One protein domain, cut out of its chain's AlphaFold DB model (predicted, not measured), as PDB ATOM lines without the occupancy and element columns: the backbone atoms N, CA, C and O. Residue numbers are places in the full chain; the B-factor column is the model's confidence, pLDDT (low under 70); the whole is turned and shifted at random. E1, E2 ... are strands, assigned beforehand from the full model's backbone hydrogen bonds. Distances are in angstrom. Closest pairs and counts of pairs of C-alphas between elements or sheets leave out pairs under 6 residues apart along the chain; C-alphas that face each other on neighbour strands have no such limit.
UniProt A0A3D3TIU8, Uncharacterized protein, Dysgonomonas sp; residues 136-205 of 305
ATOM      1  N   TYR A 136     135.485 -71.067 250.998       84.50
ATOM      2  CA  TYR A 136     136.812 -71.364 250.451       84.50
ATOM      3  C   TYR A 136     136.827 -71.281 248.926       84.50
ATOM      4  O   TYR A 136     135.785 -71.283 248.274       84.50
ATOM      5  N   VAL A 137     138.024 -71.194 248.357       86.75
ATOM      6  CA  VAL A 137     138.248 -71.170 246.913       86.75
ATOM      7  C   VAL A 137     138.714 -72.550 246.472       86.75
ATOM      8  O   VAL A 137     139.727 -73.044 246.972       86.75
ATOM      9  N   CYS A 138     137.971 -73.174 245.558       84.25
ATOM     10  CA  CYS A 138     138.357 -74.458 244.972       84.25
ATOM     11  C   CYS A 138     139.476 -74.284 243.924       84.25
ATOM     12  O   CYS A 138     139.770 -73.166 243.492       84.25
ATOM     13  N   GLU A 139     140.081 -75.383 243.467       82.56
ATOM     14  CA  GLU A 139     141.141 -75.373 242.437       82.56
ATOM     15  C   GLU A 139     140.712 -74.669 241.134       82.56
ATOM     16  O   GLU A 139     141.529 -74.050 240.454       82.56
ATOM     17  N   HIS A 140     139.414 -74.696 240.811       80.75
ATOM     18  CA  HIS A 140     138.841 -74.036 239.633       80.75
ATOM     19  C   HIS A 140     138.610 -72.522 239.820       80.75
ATOM     20  O   HIS A 140     138.146 -71.845 238.903       80.75
ATOM     21  N   GLY A 141     138.926 -71.967 240.996       84.25
ATOM     22  CA  GLY A 141     138.795 -70.538 241.293       84.25
ATOM     23  C   GLY A 141     137.378 -70.075 241.654       84.25
ATOM     24  O   GLY A 141     137.125 -68.866 241.682       84.25
ATOM     25  N   HIS A 142     136.455 -71.001 241.929       86.81
ATOM     26  CA  HIS A 142     135.101 -70.690 242.398       86.81
ATOM     27  C   HIS A 142     135.068 -70.512 243.914       86.81
ATOM     28  O   HIS A 142     135.813 -71.175 244.636       86.81
ATOM     29  N   LEU A 143     134.214 -69.597 244.382       87.88
ATOM     30  CA  LEU A 143     133.970 -69.405 245.808       87.88
ATOM     31  C   LEU A 143     132.845 -70.334 246.257       87.88
ATOM     32  O   LEU A 143     131.691 -70.157 245.873       87.88
ATOM     33  N   GLU A 144     133.205 -71.291 247.097       85.06
ATOM     34  CA  GLU A 144     132.336 -72.331 247.633       85.06
ATOM     35  C   GLU A 144     131.870 -71.960 249.047       85.06
ATOM     36  O   GLU A 144     132.550 -71.221 249.762       85.06
ATOM     37  N   ASN A 145     130.708 -72.474 249.468       79.06
ATOM     38  CA  ASN A 145     130.139 -72.300 250.816       79.06
ATOM     39  C   ASN A 145     129.937 -70.846 251.286       79.06
ATOM     40  O   ASN A 145     129.782 -70.590 252.478       79.06
ATOM     41  N   TYR A 146     129.901 -69.882 250.363       80.75
ATOM     42  CA  TYR A 146     129.604 -68.482 250.684       80.75
ATOM     43  C   TYR A 146     128.105 -68.177 250.708       80.75
ATOM     44  O   TYR A 146     127.641 -67.344 251.483       80.75
ATOM     45  N   ARG A 147     127.329 -68.839 249.842       80.38
ATOM     46  CA  ARG A 147     125.881 -68.650 249.734       80.38
ATOM     47  C   ARG A 147     125.192 -69.991 249.546       80.38
ATOM     48  O   ARG A 147     125.673 -70.845 248.807       80.38
ATOM     49  N   GLU A 148     124.045 -70.148 250.194       80.56
ATOM     50  CA  GLU A 148     123.259 -71.376 250.137       80.56
ATOM     51  C   GLU A 148     122.914 -71.769 248.687       80.56
ATOM     52  O   GLU A 148     122.403 -70.953 247.916       80.56
ATOM     53  N   GLY A 149     123.224 -73.014 248.308       77.94
ATOM     54  CA  GLY A 149     123.000 -73.558 246.962       77.94
ATOM     55  C   GLY A 149     123.991 -73.104 245.882       77.94
ATOM     56  O   GLY A 149     123.913 -73.595 244.757       77.94
ATOM     57  N   TYR A 150     124.930 -72.204 246.193       86.31
ATOM     58  CA  TYR A 150     126.005 -71.785 245.286       86.31
ATOM     59  C   TYR A 150     127.279 -72.568 245.585       86.31
ATOM     60  O   TYR A 150     128.272 -72.012 246.055       86.31
ATOM     61  N   THR A 151     127.214 -73.878 245.372       84.44
ATOM     62  CA  THR A 151     128.362 -74.762 245.544       84.44
ATOM     63  C   THR A 151     128.386 -75.834 244.473       84.44
ATOM     64  O   THR A 151     127.361 -76.448 244.164       84.44
ATOM     65  N   VAL A 152     129.557 -76.034 243.877       81.00
ATOM     66  CA  VAL A 152     129.760 -76.943 242.756       81.00
ATOM     67  C   VAL A 152     130.552 -78.147 243.238       81.00
ATOM     68  O   VAL A 152     131.701 -78.034 243.634       81.00
ATOM     69  N   HIS A 153     129.927 -79.323 243.188       75.69
ATOM     70  CA  HIS A 153     130.551 -80.623 243.463       75.69
ATOM     71  C   HIS A 153     131.119 -80.837 244.872       75.69
ATOM     72  O   HIS A 153     131.692 -81.891 245.099       75.69
ATOM     73  N   HIS A 154     130.913 -79.934 245.833       72.88
ATOM     74  CA  HIS A 154     131.537 -80.045 247.159       72.88
ATOM     75  C   HIS A 154     130.573 -80.208 248.343       72.88
ATOM     76  O   HIS A 154     131.003 -80.612 249.423       72.88
ATOM     77  N   ASP A 155     129.275 -79.946 248.159       74.00
ATOM     78  CA  ASP A 155     128.264 -80.127 249.206       74.00
ATOM     79  C   ASP A 155     127.323 -81.305 248.875       74.00
ATOM     80  O   ASP A 155     126.608 -81.256 247.864       74.00
ATOM     81  N   PRO A 156     127.271 -82.348 249.730       74.69
ATOM     82  CA  PRO A 156     126.356 -83.482 249.586       74.69
ATOM     83  C   PRO A 156     124.868 -83.111 249.537       74.69
ATOM     84  O   PRO A 156     124.057 -83.904 249.065       74.69
ATOM     85  N   ARG A 157     124.478 -81.933 250.045       76.69
ATOM     86  CA  ARG A 157     123.082 -81.462 250.037       76.69
ATOM     87  C   ARG A 157     122.603 -81.071 248.645       76.69
ATOM     88  O   ARG A 157     121.409 -81.171 248.371       76.69
ATOM     89  N   TYR A 158     123.513 -80.607 247.791       76.19
ATOM     90  CA  TYR A 158     123.181 -80.077 246.467       76.19
ATOM     91  C   TYR A 158     123.731 -80.949 245.339       76.19
ATOM     92  O   TYR A 158     123.076 -81.073 244.305       76.19
ATOM     93  N   CYS A 159     124.898 -81.576 245.524       76.75
ATOM     94  CA  CYS A 159     125.519 -82.423 244.511       76.75
ATOM     95  C   CYS A 159     125.192 -83.914 244.729       76.75
ATOM     96  O   CYS A 159     125.481 -84.443 245.802       76.75
ATOM     97  N   PRO A 160     124.695 -84.640 243.707       76.38
ATOM     98  CA  PRO A 160     124.487 -86.094 243.771       76.38
ATOM     99  C   PRO A 160     125.773 -86.925 243.922       76.38
ATOM    100  O   PRO A 160     125.710 -88.100 244.271       76.38
ATOM    101  N   CYS A 161     126.932 -86.338 243.627       77.12
ATOM    102  CA  CYS A 161     128.251 -86.947 243.768       77.12
ATOM    103  C   CYS A 161     129.216 -85.909 244.363       77.12
ATOM    104  O   CYS A 161     129.922 -85.217 243.629       77.12
ATOM    105  N   PRO A 162     129.174 -85.701 245.687       74.19
ATOM    106  CA  PRO A 162     130.068 -84.758 246.340       74.19
ATOM    107  C   PRO A 162     131.507 -85.286 246.296       74.19
ATOM    108  O   PRO A 162     131.770 -86.436 246.642       74.19
ATOM    109  N   GLU A 163     132.431 -84.429 245.885       71.19
ATOM    110  CA  GLU A 163     133.870 -84.629 245.973       71.19
ATOM    111  C   GLU A 163     134.419 -83.759 247.101       71.19
ATOM    112  O   GLU A 163     134.109 -82.566 247.208       71.19
ATOM    113  N   GLU A 164     135.272 -84.340 247.947       69.00
ATOM    114  CA  GLU A 164     136.009 -83.526 248.902       69.00
ATOM    115  C   GLU A 164     136.968 -82.595 248.147       69.00
ATOM    116  O   GLU A 164     137.658 -83.028 247.219       69.00
ATOM    117  N   PRO A 165     137.015 -81.303 248.510       70.06
ATOM    118  CA  PRO A 165     137.942 -80.378 247.883       70.06
ATOM    119  C   PRO A 165     139.377 -80.831 248.155       70.06
ATOM    120  O   PRO A 165     139.780 -80.964 249.310       70.06
ATOM    121  N   LYS A 166     140.144 -81.034 247.082       71.75
ATOM    122  CA  LYS A 166     141.566 -81.402 247.144       71.75
ATOM    123  C   LYS A 166     142.406 -80.329 247.838       71.75
ATOM    124  O   LYS A 166     143.246 -80.654 248.670       71.75
ATOM    125  N   GLU A 167     142.112 -79.058 247.560       76.81
ATOM    126  CA  GLU A 167     142.702 -77.902 248.235       76.81
ATOM    127  C   GLU A 167     141.617 -76.899 248.643       76.81
ATOM    128  O   GLU A 167     140.762 -76.512 247.840       76.81
ATOM    129  N   ARG A 168     141.654 -76.457 249.907       80.12
ATOM    130  CA  ARG A 168     140.796 -75.384 250.432       80.12
ATOM    131  C   ARG A 168     141.621 -74.120 250.607       80.12
ATOM    132  O   ARG A 168     142.202 -73.891 251.668       80.12
ATOM    133  N   ASN A 169     141.664 -73.296 249.566       83.94
ATOM    134  CA  ASN A 169     142.379 -72.027 249.628       83.94
ATOM    135  C   ASN A 169     141.498 -70.953 250.290       83.94
ATOM    136  O   ASN A 169     140.336 -70.802 249.902       83.94
ATOM    137  N   PRO A 170     142.003 -70.192 251.280       83.06
ATOM    138  CA  PRO A 170     141.225 -69.129 251.901       83.06
ATOM    139  C   PRO A 170     140.958 -67.998 250.888       83.06
ATOM    140  O   PRO A 170     141.866 -67.594 250.153       83.06
ATOM    141  N   PRO A 171     139.724 -67.471 250.821       85.81
ATOM    142  CA  PRO A 171     139.392 -66.362 249.941       85.81
ATOM    143  C   PRO A 171     140.046 -65.061 250.422       85.81
ATOM    144  O   PRO A 171     140.191 -64.811 251.617       85.81
ATOM    145  N   VAL A 172     140.429 -64.209 249.471       84.50
ATOM    146  CA  VAL A 172     141.085 -62.922 249.736       84.50
ATOM    147  C   VAL A 172     140.038 -61.811 249.747       84.50
ATOM    148  O   VAL A 172     139.287 -61.651 248.783       84.50
ATOM    149  N   ILE A 173     139.993 -61.029 250.827       82.75
ATOM    150  CA  ILE A 173     139.079 -59.886 250.968       82.75
ATOM    151  C   ILE A 173     139.360 -58.860 249.862       82.75
ATOM    152  O   ILE A 173     140.510 -58.530 249.581       82.75
ATOM    153  N   GLY A 174     138.303 -58.376 249.209       83.75
ATOM    154  CA  GLY A 174     138.387 -57.431 248.094       83.75
ATOM    155  C   GLY A 174     138.653 -58.078 246.732       83.75
ATOM    156  O   GLY A 174     138.568 -57.396 245.710       83.75
ATOM    157  N   LYS A 175     138.922 -59.390 246.675       88.31
ATOM    158  CA  LYS A 175     139.082 -60.112 245.410       88.31
ATOM    159  C   LYS A 175     137.726 -60.553 244.856       88.31
ATOM    160  O   LYS A 175     136.825 -60.950 245.596       88.31
ATOM    161  N   ALA A 176     137.595 -60.476 243.534       90.19
ATOM    162  CA  ALA A 176     136.415 -60.936 242.823       90.19
ATOM    163  C   ALA A 176     136.457 -62.458 242.624       90.19
ATOM    164  O   ALA A 176     137.449 -62.994 242.127       90.19
ATOM    165  N   TYR A 177     135.368 -63.136 242.976       90.88
ATOM    166  CA  TYR A 177     135.200 -64.573 242.789       90.88
ATOM    167  C   TYR A 177     133.877 -64.895 242.103       90.88
ATOM    168  O   TYR A 177     132.897 -64.159 242.232       90.88
ATOM    169  N   ARG A 178     133.852 -66.021 241.385       90.19
ATOM    170  CA  ARG A 178     132.658 -66.529 240.707       90.19
ATOM    171  C   ARG A 178     131.891 -67.476 241.621       90.19
ATOM    172  O   ARG A 178     132.485 -68.399 242.173       90.19
ATOM    173  N   LEU A 179     130.587 -67.251 241.731       90.12
ATOM    174  CA  LEU A 179     129.633 -68.139 242.386       90.12
ATOM    175  C   LEU A 179     128.733 -68.755 241.328       90.12
ATOM    176  O   LEU A 179     128.134 -68.040 240.520       90.12
ATOM    177  N   ILE A 180     128.604 -70.074 241.381       88.62
ATOM    178  CA  ILE A 180     127.809 -70.854 240.439       88.62
ATOM    179  C   ILE A 180     126.722 -71.582 241.218       88.62
ATOM    180  O   ILE A 180     127.004 -72.265 242.198       88.62
ATOM    181  N   LYS A 181     125.480 -71.444 240.758       89.56
ATOM    182  CA  LYS A 181     124.348 -72.255 241.200       89.56
ATOM    183  C   LYS A 181     124.109 -73.363 240.170       89.56
ATOM    184  O   LYS A 181     123.594 -73.074 239.082       89.56
ATOM    185  N   PRO A 182     124.516 -74.610 240.451       87.12
ATOM    186  CA  PRO A 182     124.316 -75.714 239.526       87.12
ATOM    187  C   PRO A 182     122.888 -76.265 239.611       87.12
ATOM    188  O   PRO A 182     122.333 -76.456 240.691       87.12
ATOM    189  N   LYS A 183     122.312 -76.606 238.456       87.62
ATOM    190  CA  LYS A 183     121.151 -77.493 238.353       87.62
ATOM    191  C   LYS A 183     121.623 -78.850 237.856       87.62
ATOM    192  O   LYS A 183     121.952 -79.008 236.680       87.62
ATOM    193  N   TYR A 184     121.684 -79.808 238.772       83.81
ATOM    194  CA  TYR A 184     122.084 -81.178 238.483       83.81
ATOM    195  C   TYR A 184     120.955 -81.944 237.808       83.81
ATOM    196  O   TYR A 184     119.796 -81.846 238.207       83.81
ATOM    197  N   HIS A 185     121.306 -82.744 236.810       81.56
ATOM    198  CA  HIS A 185     120.334 -83.554 236.077       81.56
ATOM    199  C   HIS A 185     120.628 -85.065 236.156       81.56
ATOM    200  O   HIS A 185     119.914 -85.874 235.567       81.56
ATOM    201  N   GLY A 186     121.672 -85.463 236.891       71.88
ATOM    202  CA  GLY A 186     121.991 -86.860 237.192       71.88
ATOM    203  C   GLY A 186     123.492 -87.152 237.230       71.88
ATOM    204  O   GLY A 186     124.327 -86.269 237.030       71.88
ATOM    205  N   GLN A 187     123.833 -88.418 237.465       73.94
ATOM    206  CA  GLN A 187     125.206 -88.927 237.439       73.94
ATOM    207  C   GLN A 187     125.393 -89.811 236.200       73.94
ATOM    208  O   GLN A 187     124.582 -90.704 235.949       73.94
ATOM    209  N   LYS A 188     126.444 -89.577 235.405       62.72
ATOM    210  CA  LYS A 188     126.764 -90.413 234.237       62.72
ATOM    211  C   LYS A 188     128.266 -90.689 234.205       62.72
ATOM    212  O   LYS A 188     129.058 -89.786 233.976       62.72
ATOM    213  N   GLY A 189     128.652 -91.946 234.444       62.31
ATOM    214  CA  GLY A 189     130.058 -92.375 234.411       62.31
ATOM    215  C   GLY A 189     130.917 -91.847 235.566       62.31
ATOM    216  O   GLY A 189     132.082 -91.544 235.351       62.31
ATOM    217  N   GLY A 190     130.348 -91.694 236.767       65.19
ATOM    218  CA  GLY A 190     131.060 -91.190 237.952       65.19
ATOM    219  C   GLY A 190     131.016 -89.670 238.117       65.19
ATOM    220  O   GLY A 190     131.059 -89.201 239.247       65.19
ATOM    221  N   TYR A 191     130.793 -88.920 237.035       66.38
ATOM    222  CA  TYR A 191     130.694 -87.459 237.054       66.38
ATOM    223  C   TYR A 191     129.240 -86.976 237.115       66.38
ATOM    224  O   TYR A 191     128.345 -87.534 236.464       66.38
ATOM    225  N   CYS A 192     129.000 -85.914 237.884       74.50
ATOM    226  CA  CYS A 192     127.715 -85.221 237.912       74.50
ATOM    227  C   CYS A 192     127.679 -84.172 236.815       74.50
ATOM    228  O   CYS A 192     128.527 -83.288 236.758       74.50
ATOM    229  N   TRP A 193     126.664 -84.240 235.964       75.75
ATOM    230  CA  TRP A 193     126.457 -83.230 234.940       75.75
ATOM    231  C   TRP A 193     125.436 -82.210 235.438       75.75
ATOM    232  O   TRP A 193     124.370 -82.553 235.964       75.75
ATOM    233  N   PHE A 194     125.787 -80.939 235.291       82.06
ATOM    234  CA  PHE A 194     124.953 -79.824 235.704       82.06
ATOM    235  C   PHE A 194     124.894 -78.770 234.610       82.06
ATOM    236  O   PHE A 194     125.814 -78.618 233.807       82.06
ATOM    237  N   THR A 195     123.796 -78.028 234.591       85.50
ATOM    238  CA  THR A 195     123.711 -76.758 233.870       85.50
ATOM    239  C   THR A 195     123.843 -75.626 234.869       85.50
ATOM    240  O   THR A 195     123.285 -75.707 235.963       85.50
ATOM    241  N   VAL A 196     124.550 -74.563 234.497       87.69
ATOM    242  CA  VAL A 196     124.623 -73.343 235.303       87.69
ATOM    243  C   VAL A 196     123.250 -72.675 235.272       87.69
ATOM    244  O   VAL A 196     122.836 -72.158 234.239       87.69
ATOM    245  N   GLU A 197     122.515 -72.737 236.382       89.50
ATOM    246  CA  GLU A 197     121.236 -72.030 236.517       89.50
ATOM    247  C   GLU A 197     121.486 -70.533 236.697       89.50
ATOM    248  O   GLU A 197     120.757 -69.698 236.163       89.50
ATOM    249  N   HIS A 198     122.532 -70.198 237.452       90.06
ATOM    250  CA  HIS A 198     122.894 -68.825 237.745       90.06
ATOM    251  C   HIS A 198     124.396 -68.710 238.005       90.06
ATOM    252  O   HIS A 198     124.952 -69.463 238.806       90.06
ATOM    253  N   GLU A 199     125.036 -67.726 237.380       89.50
ATOM    254  CA  GLU A 199     126.430 -67.355 237.621       89.50
ATOM    255  C   GLU A 199     126.493 -65.877 237.989       89.50
ATOM    256  O   GLU A 199     125.848 -65.035 237.364       89.50
ATOM    257  N   MET A 200     127.270 -65.553 239.017       90.12
ATOM    258  CA  MET A 200     127.557 -64.170 239.369       90.12
ATOM    259  C   MET A 200     128.987 -64.020 239.864       90.12
ATOM    260  O   MET A 200     129.554 -64.935 240.455       90.12
ATOM    261  N   THR A 201     129.557 -62.838 239.649       90.81
ATOM    262  CA  THR A 201     130.841 -62.453 240.241       90.81
ATOM    263  C   THR A 201     130.573 -61.532 241.420       90.81
ATOM    264  O   THR A 201     129.877 -60.530 241.265       90.81
ATOM    265  N   ILE A 202     131.112 -61.862 242.592       88.06
ATOM    266  CA  ILE A 202     131.042 -61.008 243.782       88.06
ATOM    267  C   ILE A 202     132.440 -60.582 244.194       88.06
ATOM    268  O   ILE A 202     133.406 -61.307 243.973       88.06
ATOM    269  N   ILE A 203     132.532 -59.439 244.860       87.88
ATOM    270  CA  ILE A 203     133.720 -59.075 245.625       87.88
ATOM    271  C   ILE A 203     133.570 -59.718 247.000       87.88
ATOM    272  O   ILE A 203     132.590 -59.452 247.694       87.88
ATOM    273  N   TYR A 204     134.506 -60.584 247.383       84.19
ATOM    274  CA  TYR A 204     134.455 -61.233 248.687       84.19
ATOM    275  C   TYR A 204     134.741 -60.214 249.793       84.19
ATOM    276  O   TYR A 204     135.811 -59.605 249.817       84.19
ATOM    277  N   GLN A 205     133.783 -60.025 250.701       76.81
ATOM    278  CA  GLN A 205     133.903 -59.092 251.828       76.81
ATOM    279  C   GLN A 205     134.104 -59.794 253.178       76.81
ATOM    280  O   GLN A 205     134.227 -59.120 254.195       76.81
TER     281      GLN A 205
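This is residues 136 to 205 of the 305 residues of an uncharacterized protein of Dysgonomonas sp (UniProt A0A3D3TIU8). There is little regular structure: a long, bent hairpin of two strands, E1 and E2, makes the longest axis, and a loop stretch without named elements, residues 136 to 175, covers one side of it. The printed part has 70 residues, with no named helix and two named strands, E1 then E2, in one antiparallel sheet; the class is all strand, with under half of the residues, 26, in named elements. The whole is compact, with a radius of gyration of the C-alphas of 12.0 A, and elongated, spanning 38 by 24 by 18 A.

Residues 136 to 137 pair with residues 143 to 144, antiparallel. E1, residues 176 to 188, and E2, residues 191 to 203, form an antiparallel hairpin, their directions 165 degrees apart. N 179 and O 200, 2.8 A apart, are within hydrogen-bond range. E1 bends by 82 degrees at residue 185, E2 by 76 degrees at residue 195.

E1 measures 32.2 A from C-alpha 176 at (136.415, -60.936, 242.823). E2 measures 29.8 A, ending with C-alpha 203 at (133.720, -59.075, 245.625).

The C-alphas farthest apart, of Gly 174 and Gly 189, are 38.4 A apart. The printed part has no cut, and the E1 to E2 link is tight. Residues 164 and 188 to 191 have pLDDT under 70.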